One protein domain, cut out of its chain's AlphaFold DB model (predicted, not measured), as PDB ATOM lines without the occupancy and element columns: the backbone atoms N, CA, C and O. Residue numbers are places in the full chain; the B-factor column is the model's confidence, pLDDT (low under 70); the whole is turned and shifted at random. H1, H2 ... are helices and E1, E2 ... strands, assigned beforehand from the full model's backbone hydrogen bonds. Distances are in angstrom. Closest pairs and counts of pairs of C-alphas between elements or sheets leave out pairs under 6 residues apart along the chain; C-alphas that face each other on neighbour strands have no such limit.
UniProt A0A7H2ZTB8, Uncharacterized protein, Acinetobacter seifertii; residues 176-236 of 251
ATOM      1  N   VAL A 176     -17.229 -11.032 -39.182       91.06
ATOM      2  CA  VAL A 176     -17.837 -12.317 -38.840       91.06
ATOM      3  C   VAL A 176     -19.347 -12.175 -38.709       91.06
ATOM      4  O   VAL A 176     -19.864 -11.112 -38.368       91.06
ATOM      5  N   LEU A 177     -20.065 -13.257 -38.978       92.31
ATOM      6  CA  LEU A 177     -21.514 -13.337 -38.799       92.31
ATOM      7  C   LEU A 177     -21.801 -14.048 -37.465       92.31
ATOM      8  O   LEU A 177     -21.151 -15.059 -37.183       92.31
ATOM      9  N   PRO A 178     -22.768 -13.597 -36.645       93.50
ATOM     10  CA  PRO A 178     -23.151 -14.297 -35.414       93.50
ATOM     11  C   PRO A 178     -23.489 -15.778 -35.633       93.50
ATOM     12  O   PRO A 178     -23.205 -16.622 -34.783       93.50
ATOM     13  N   GLU A 179     -24.073 -16.112 -36.783       94.88
ATOM     14  CA  GLU A 179     -24.479 -17.467 -37.162       94.88
ATOM     15  C   GLU A 179     -23.288 -18.424 -37.313       94.88
ATOM     16  O   GLU A 179     -23.438 -19.616 -37.051       94.88
ATOM     17  N   MET A 180     -22.084 -17.917 -37.618       92.50
ATOM     18  CA  MET A 180     -20.848 -18.722 -37.638       92.50
ATOM     19  C   MET A 180     -20.506 -19.297 -36.257       92.50
ATOM     20  O   MET A 180     -19.769 -20.273 -36.156       92.50
ATOM     21  N   PHE A 181     -21.063 -18.709 -35.196       94.81
ATOM     22  CA  PHE A 181     -20.904 -19.143 -33.809       94.81
ATOM     23  C   PHE A 181     -22.177 -19.801 -33.260       94.81
ATOM     24  O   PHE A 181     -22.319 -19.960 -32.047       94.81
ATOM     25  N   GLY A 182     -23.114 -20.169 -34.140       94.50
ATOM     26  CA  GLY A 182     -24.353 -20.856 -33.781       94.50
ATOM     27  C   GLY A 182     -25.501 -19.939 -33.357       94.50
ATOM     28  O   GLY A 182     -26.449 -20.419 -32.734       94.50
ATOM     29  N   ALA A 183     -25.443 -18.637 -33.659       95.81
ATOM     30  CA  ALA A 183     -26.585 -17.751 -33.442       95.81
ATOM     31  C   ALA A 183     -27.768 -18.141 -34.347       95.81
ATOM     32  O   ALA A 183     -27.582 -18.568 -35.486       95.81
ATOM     33  N   LYS A 184     -28.991 -17.938 -33.857       96.19
ATOM     34  CA  LYS A 184     -30.234 -18.039 -34.625       96.19
ATOM     35  C   LYS A 184     -30.974 -16.710 -34.550       96.19
ATOM     36  O   LYS A 184     -31.418 -16.289 -33.478       96.19
ATOM     37  N   ALA A 185     -31.083 -16.046 -35.695       95.62
ATOM     38  CA  ALA A 185     -31.867 -14.829 -35.838       95.62
ATOM     39  C   ALA A 185     -33.371 -15.142 -35.840       95.62
ATOM     40  O   ALA A 185     -33.793 -16.213 -36.268       95.62
ATOM     41  N   ASN A 186     -34.175 -14.177 -35.396       95.31
ATOM     42  CA  ASN A 186     -35.641 -14.178 -35.442       95.31
ATOM     43  C   ASN A 186     -36.335 -15.316 -34.672       95.31
ATOM     44  O   ASN A 186     -37.547 -15.475 -34.789       95.31
ATOM     45  N   ASP A 187     -35.607 -16.039 -33.819       94.88
ATOM     46  CA  ASP A 187     -36.162 -17.047 -32.915       94.88
ATOM     47  C   ASP A 187     -36.226 -16.505 -31.469       94.88
ATOM     48  O   ASP A 187     -35.199 -16.450 -30.784       94.88
ATOM     49  N   PRO A 188     -37.412 -16.106 -30.967       91.75
ATOM     50  CA  PRO A 188     -37.573 -15.546 -29.623       91.75
ATOM     51  C   PRO A 188     -37.342 -16.543 -28.480       91.75
ATOM     52  O   PRO A 188     -37.314 -16.119 -27.314       91.75
ATOM     53  N   ASN A 189     -37.214 -17.838 -28.792       93.00
ATOM     54  CA  ASN A 189     -36.969 -18.917 -27.837       93.00
ATOM     55  C   ASN A 189     -35.496 -19.343 -27.791       93.00
ATOM     56  O   ASN A 189     -35.112 -20.095 -26.894       93.00
ATOM     57  N   PHE A 190     -34.664 -18.855 -28.715       93.62
ATOM     58  CA  PHE A 190     -33.243 -19.176 -28.760       93.62
ATOM     59  C   PHE A 190     -32.395 -18.090 -28.086       93.62
ATOM     60  O   PHE A 190     -32.488 -16.908 -28.418       93.62
ATOM     61  N   ASP A 191     -31.539 -18.491 -27.143       94.75
ATOM     62  CA  ASP A 191     -30.614 -17.576 -26.473       94.75
ATOM     63  C   ASP A 191     -29.291 -17.457 -27.238       94.75
ATOM     64  O   ASP A 191     -28.435 -18.341 -27.199       94.75
ATOM     65  N   ASN A 192     -29.094 -16.311 -27.883       95.81
ATOM     66  CA  ASN A 192     -27.913 -16.001 -28.679       95.81
ATOM     67  C   ASN A 192     -26.717 -15.512 -27.853       95.81
ATOM     68  O   ASN A 192     -25.669 -15.220 -28.429       95.81
ATOM     69  N   THR A 193     -26.835 -15.404 -26.522       94.81
ATOM     70  CA  THR A 193     -25.789 -14.779 -25.692       94.81
ATOM     71  C   THR A 193     -24.418 -15.436 -25.887       94.81
ATOM     72  O   THR A 193     -23.410 -14.740 -26.014       94.81
ATOM     73  N   THR A 194     -24.353 -16.770 -25.936       95.38
ATOM     74  CA  THR A 194     -23.081 -17.488 -26.118       95.38
ATOM     75  C   THR A 194     -22.486 -17.231 -27.499       95.38
ATOM     76  O   THR A 194     -21.324 -16.847 -27.592       95.38
ATOM     77  N   ALA A 195     -23.285 -17.382 -28.559       95.25
ATOM     78  CA  ALA A 195     -22.839 -17.193 -29.937       95.25
ATOM     79  C   ALA A 195     -22.339 -15.762 -30.188       95.25
ATOM     80  O   ALA A 195     -21.259 -15.563 -30.738       95.25
ATOM     81  N   LEU A 196     -23.079 -14.759 -29.705       93.81
ATOM     82  CA  LEU A 196     -22.685 -13.355 -29.823       93.81
ATOM     83  C   LEU A 196     -21.400 -13.055 -29.047       93.81
ATOM     84  O   LEU A 196     -20.516 -12.386 -29.571       93.81
ATOM     85  N   ASN A 197     -21.240 -13.596 -27.837       94.31
ATOM     86  CA  ASN A 197     -20.004 -13.421 -27.073       94.31
ATOM     87  C   ASN A 197     -18.791 -14.079 -27.745       94.31
ATOM     88  O   ASN A 197     -17.693 -13.534 -27.661       94.31
ATOM     89  N   LEU A 198     -18.972 -15.219 -28.421       94.31
ATOM     90  CA  LEU A 198     -17.912 -15.841 -29.218       94.31
ATOM     91  C   LEU A 198     -17.558 -14.987 -30.443       94.31
ATOM     92  O   LEU A 198     -16.377 -14.756 -30.691       94.31
ATOM     93  N   ALA A 199     -18.560 -14.444 -31.140       92.25
ATOM     94  CA  ALA A 199     -18.341 -13.523 -32.255       92.25
ATOM     95  C   ALA A 199     -17.554 -12.279 -31.813       92.25
ATOM     96  O   ALA A 199     -16.551 -11.921 -32.426       92.25
ATOM     97  N   PHE A 200     -17.948 -11.664 -30.695       92.31
ATOM     98  CA  PHE A 200     -17.279 -10.485 -30.136       92.31
ATOM     99  C   PHE A 200     -15.864 -10.784 -29.639       92.31
ATOM    100  O   PHE A 200     -14.983  -9.928 -29.710       92.31
ATOM    101  N   ALA A 201     -15.611 -12.010 -29.170       91.06
ATOM    102  CA  ALA A 201     -14.288 -12.416 -28.717       91.06
ATOM    103  C   ALA A 201     -13.243 -12.443 -29.844       91.06
ATOM    104  O   ALA A 201     -12.056 -12.325 -29.528       91.06
ATOM    105  N   THR A 202     -13.667 -12.546 -31.114       88.44
ATOM    106  CA  THR A 202     -12.767 -12.527 -32.279       88.44
ATOM    107  C   THR A 202     -12.076 -11.184 -32.505       88.44
ATOM    108  O   THR A 202     -11.058 -11.147 -33.188       88.44
ATOM    109  N   GLY A 203     -12.619 -10.088 -31.959       86.56
ATOM    110  CA  GLY A 203     -12.113  -8.730 -32.186       86.56
ATOM    111  C   GLY A 203     -12.360  -8.181 -33.598       86.56
ATOM    112  O   GLY A 203     -11.966  -7.056 -33.876       86.56
ATOM    113  N   LYS A 204     -13.013  -8.949 -34.479       88.12
ATOM    114  CA  LYS A 204     -13.405  -8.515 -35.825       88.12
ATOM    115  C   LYS A 204     -14.729  -7.757 -35.788       88.12
ATOM    116  O   LYS A 204     -15.535  -7.977 -34.883       88.12
ATOM    117  N   ALA A 205     -14.981  -6.933 -36.806       91.50
ATOM    118  CA  ALA A 205     -16.306  -6.362 -37.026       91.50
ATOM    119  C   ALA A 205     -17.345  -7.485 -37.155       91.50
ATOM    120  O   ALA A 205     -17.062  -8.553 -37.708       91.50
ATOM    121  N   VAL A 206     -18.550  -7.267 -36.639       92.62
ATOM    122  CA  VAL A 206     -19.624  -8.261 -36.695       92.62
ATOM    123  C   VAL A 206     -20.753  -7.718 -37.554       92.62
ATOM    124  O   VAL A 206     -21.269  -6.627 -37.303       92.62
ATOM    125  N   TYR A 207     -21.141  -8.488 -38.567       93.00
ATOM    126  CA  TYR A 207     -22.172  -8.104 -39.526       93.00
ATOM    127  C   TYR A 207     -23.507  -8.780 -39.238       93.00
ATOM    128  O   TYR A 207     -23.570  -9.977 -38.964       93.00
ATOM    129  N   SER A 208     -24.583  -8.006 -39.338       92.94
ATOM    130  CA  SER A 208     -25.950  -8.510 -39.421       92.94
ATOM    131  C   SER A 208     -26.785  -7.602 -40.320       92.94
ATOM    132  O   SER A 208     -26.297  -6.574 -40.767       92.94
ATOM    133  N   THR A 209     -28.024  -7.982 -40.608       92.69
ATOM    134  CA  THR A 209     -28.937  -7.240 -41.484       92.69
ATOM    135  C   THR A 209     -30.153  -6.720 -40.707       92.69
ATOM    136  O   THR A 209     -30.519  -7.310 -39.684       92.69
ATOM    137  N   PRO A 210     -30.840  -5.655 -41.170       94.19
ATOM    138  CA  PRO A 210     -31.931  -5.028 -40.412       94.19
ATOM    139  C   PRO A 210     -33.166  -5.908 -40.189       94.19
ATOM    140  O   PRO A 210     -33.999  -5.606 -39.331       94.19
ATOM    141  N   ASP A 211     -33.328  -6.982 -40.954       94.94
ATOM    142  CA  ASP A 211     -34.391  -7.981 -40.821       94.94
ATOM    143  C   ASP A 211     -34.109  -9.028 -39.728       94.94
ATOM    144  O   ASP A 211     -35.022  -9.747 -39.316       94.94
ATOM    145  N   LYS A 212     -32.877  -9.101 -39.210       95.69
ATOM    146  CA  LYS A 212     -32.466 -10.081 -38.201       95.69
ATOM    147  C   LYS A 212     -32.511  -9.506 -36.791       95.69
ATOM    148  O   LYS A 212     -31.870  -8.507 -36.482       95.69
ATOM    149  N   THR A 213     -33.233 -10.191 -35.908       95.56
ATOM    150  CA  THR A 213     -33.293  -9.895 -34.470       95.56
ATOM    151  C   THR A 213     -32.692 -11.039 -33.663       95.56
ATOM    152  O   THR A 213     -33.168 -12.168 -33.757       95.56
ATOM    153  N   TYR A 214     -31.689 -10.764 -32.828       95.69
ATOM    154  CA  TYR A 214     -31.107 -11.768 -31.931       95.69
ATOM    155  C   TYR A 214     -31.601 -11.584 -30.503       95.69
ATOM    156  O   TYR A 214     -31.455 -10.514 -29.910       95.69
ATOM    157  N   TYR A 215     -32.152 -12.649 -29.933       95.12
ATOM    158  CA  TYR A 215     -32.650 -12.654 -28.563       95.12
ATOM    159  C   TYR A 215     -31.557 -13.120 -27.602       95.12
ATOM    160  O   TYR A 215     -30.914 -14.139 -27.848       95.12
ATOM    161  N   VAL A 216     -31.337 -12.372 -26.520       94.12
ATOM    162  CA  VAL A 216     -30.312 -12.662 -25.504       94.12
ATOM    163  C   VAL A 216     -30.920 -12.654 -24.107       94.12
ATOM    164  O   VAL A 216     -31.791 -11.834 -23.803       94.12
ATOM    165  N   THR A 217     -30.470 -13.563 -23.240       91.81
ATOM    166  CA  THR A 217     -30.949 -13.644 -21.846       91.81
ATOM    167  C   THR A 217     -29.909 -13.224 -20.807       91.81
ATOM    168  O   THR A 217     -30.259 -12.970 -19.651       91.81
ATOM    169  N   LYS A 218     -28.632 -13.126 -21.200       89.94
ATOM    170  CA  LYS A 218     -27.503 -12.776 -20.324       89.94
ATOM    171  C   LYS A 218     -26.706 -11.595 -20.891       89.94
ATOM    172  O   LYS A 218     -26.968 -11.110 -21.988       89.94
ATOM    173  N   SER A 219     -25.724 -11.127 -20.122       89.88
ATOM    174  CA  SER A 219     -24.854 -10.018 -20.514       89.88
ATOM    175  C   SER A 219     -23.974 -10.365 -21.717       89.88
ATOM    176  O   SER A 219     -23.346 -11.428 -21.769       89.88
ATOM    177  N   LEU A 220     -23.885  -9.412 -22.640       91.00
ATOM    178  CA  LEU A 220     -22.938  -9.434 -23.745       91.00
ATOM    179  C   LEU A 220     -21.605  -8.822 -23.302       91.00
ATOM    180  O   LEU A 220     -21.581  -7.799 -22.619       91.00
ATOM    181  N   LYS A 221     -20.501  -9.463 -23.673       89.00
ATOM    182  CA  LYS A 221     -19.131  -9.042 -23.381       89.00
ATOM    183  C   LYS A 221     -18.508  -8.535 -24.675       89.00
ATOM    184  O   LYS A 221     -18.097  -9.329 -25.517       89.00
ATOM    185  N   THR A 222     -18.483  -7.220 -24.848       81.69
ATOM    186  CA  THR A 222     -17.883  -6.580 -26.022       81.69
ATOM    187  C   THR A 222     -16.388  -6.332 -25.799       81.69
ATOM    188  O   THR A 222     -15.927  -6.224 -24.663       81.69
ATOM    189  N   LYS A 223     -15.624  -6.258 -26.891       80.38
ATOM    190  CA  LYS A 223     -14.199  -5.894 -26.923       80.38
ATOM    191  C   LYS A 223     -13.927  -4.632 -27.759       80.38
ATOM    192  O   LYS A 223     -12.787  -4.389 -28.132       80.38
ATOM    193  N   GLY A 224     -14.960  -3.835 -28.048       80.31
ATOM    194  CA  GLY A 224     -14.851  -2.619 -28.867       80.31
ATOM    195  C   GLY A 224     -14.969  -2.854 -30.375       80.31
ATOM    196  O   GLY A 224     -14.578  -1.995 -31.150       80.31
ATOM    197  N   GLN A 225     -15.487  -4.010 -30.790       87.38
ATOM    198  CA  GLN A 225     -15.711  -4.336 -32.195       87.38
ATOM    199  C   GLN A 225     -16.891  -3.567 -32.808       87.38
ATOM    200  O   GLN A 225     -17.906  -3.350 -32.138       87.38
ATOM    201  N   ASP A 226     -16.788  -3.250 -34.098       90.06
ATOM    202  CA  ASP A 226     -17.851  -2.578 -34.848       90.06
ATOM    203  C   ASP A 226     -19.030  -3.513 -35.136       90.06
ATOM    204  O   ASP A 226     -18.858  -4.673 -35.522       90.06
ATOM    205  N   LEU A 227     -20.248  -2.992 -34.974       91.69
ATOM    206  CA  LEU A 227     -21.488  -3.669 -35.350       91.69
ATOM    207  C   LEU A 227     -22.022  -3.050 -36.643       91.69
ATOM    208  O   LEU A 227     -22.547  -1.938 -36.642       91.69
ATOM    209  N   ILE A 228     -21.896  -3.781 -37.746       90.94
ATOM    210  CA  ILE A 228     -22.206  -3.291 -39.095       90.94
ATOM    211  C   ILE A 228     -23.505  -3.907 -39.639       90.94
ATOM    212  O   ILE A 228     -23.840  -5.046 -39.316       90.94
ATOM    213  N   GLY A 229     -24.244  -3.141 -40.452       88.19
ATOM    214  CA  GLY A 229     -25.425  -3.613 -41.194       88.19
ATOM    215  C   GLY A 229     -26.791  -3.489 -40.491       88.19
ATOM    216  O   GLY A 229     -27.778  -4.057 -40.948       88.19
ATOM    217  N   GLY A 230     -26.895  -2.677 -39.431       86.94
ATOM    218  CA  GLY A 230     -28.189  -2.281 -38.848       86.94
ATOM    219  C   GLY A 230     -28.778  -3.319 -37.889       86.94
ATOM    220  O   GLY A 230     -29.738  -4.013 -38.199       86.94
ATOM    221  N   TRP A 231     -28.206  -3.406 -36.694       92.06
ATOM    222  CA  TRP A 231     -28.475  -4.471 -35.730       92.06
ATOM    223  C   TRP A 231     -29.789  -4.334 -34.954       92.06
ATOM    224  O   TRP A 231     -30.155  -3.247 -34.508       92.06
ATOM    225  N   LYS A 232     -30.421  -5.479 -34.658       93.44
ATOM    226  CA  LYS A 232     -31.484  -5.606 -33.648       93.44
ATOM    227  C   LYS A 232     -31.120  -6.694 -32.635       93.44
ATOM    228  O   LYS A 232     -31.050  -7.876 -32.966       93.44
ATOM    229  N   ILE A 233     -30.909  -6.301 -31.379       92.25
ATOM    230  CA  ILE A 233     -30.687  -7.227 -30.259       92.25
ATOM    231  C   ILE A 233     -31.795  -7.010 -29.237       92.25
ATOM    232  O   ILE A 233     -31.998  -5.896 -28.757       92.25
ATOM    233  N   HIS A 234     -32.504  -8.078 -28.894       91.56
ATOM    234  CA  HIS A 234     -33.584  -8.040 -27.924       91.56
ATOM    235  C   HIS A 234     -33.161  -8.754 -26.640       91.56
ATOM    236  O   HIS A 234     -33.012  -9.976 -26.607       91.56
ATOM    237  N   SER A 235     -32.972  -8.002 -25.558       86.56
ATOM    238  CA  SER A 235     -32.637  -8.579 -24.256       86.56
ATOM    239  C   SER A 235     -33.899  -8.910 -23.459       86.56
ATOM    240  O   SER A 235     -34.653  -8.004 -23.100       86.56
ATOM    241  N   LYS A 236     -34.106 -10.181 -23.101       69.44
ATOM    242  CA  LYS A 236     -35.093 -10.559 -22.077       69.44
ATOM    243  C   LYS A 236     -34.410 -10.525 -20.709       69.44
ATOM    244  O   LYS A 236     -33.476 -11.284 -20.462       69.44
TER     245      LYS A 236
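What this domain is: This is residues 176 to 236 of the 251 residues of an uncharacterized protein of Acinetobacter seifertii (UniProt A0A7H2ZTB8). Little regular structure: a compact, loop-rich body with the short parallel pair E2 and E3 along one side, H2 beginning beside E2, and H1 packed on H2. Link 217 to 231 folds back past E1, residues 227 to 228 pairing parallel with 206 to 207. The 61 printed residues hold H1, H2, E1, E2, E3 in order, class mixed, 24 residues in named elements; radius of gyration of the C-alphas 10.2 A, spans 27 by 22 by 17 A.

Where its parts are: E2, residues 213 to 216, spans 9.8 A; E3, 232 to 235, 9.9 A, ending at C-alpha (-32.637, -8.579, -24.256). H2, 193 to 201, spans 12.1 A. H1, 178 to 181, begins at C-alpha (-23.151, -14.297, -35.414). E1, 205 to 207, pairs with no named strand.

How they stand to each other: E2 and E3 are parallel at 24 degrees; N 216 and O 234, 2.9 A, are within hydrogen-bond range. The closest C-alphas of H2 and E2, Thr 193 and Val 216, are 5.0 A apart. H1 and H2 touch, closest C-alphas Phe 181 and Ala 195, 4.7 A. In H2 every O i to N i+4 pair is within hydrogen-bond range; H1 is too short for one.

The domain as a whole: C-alphas 189 and 224 are farthest apart, 27.5 A. The printed part has no cut. Links H1 to H2 and E2 to E3 are long. Residue 236 has pLDDT under 70.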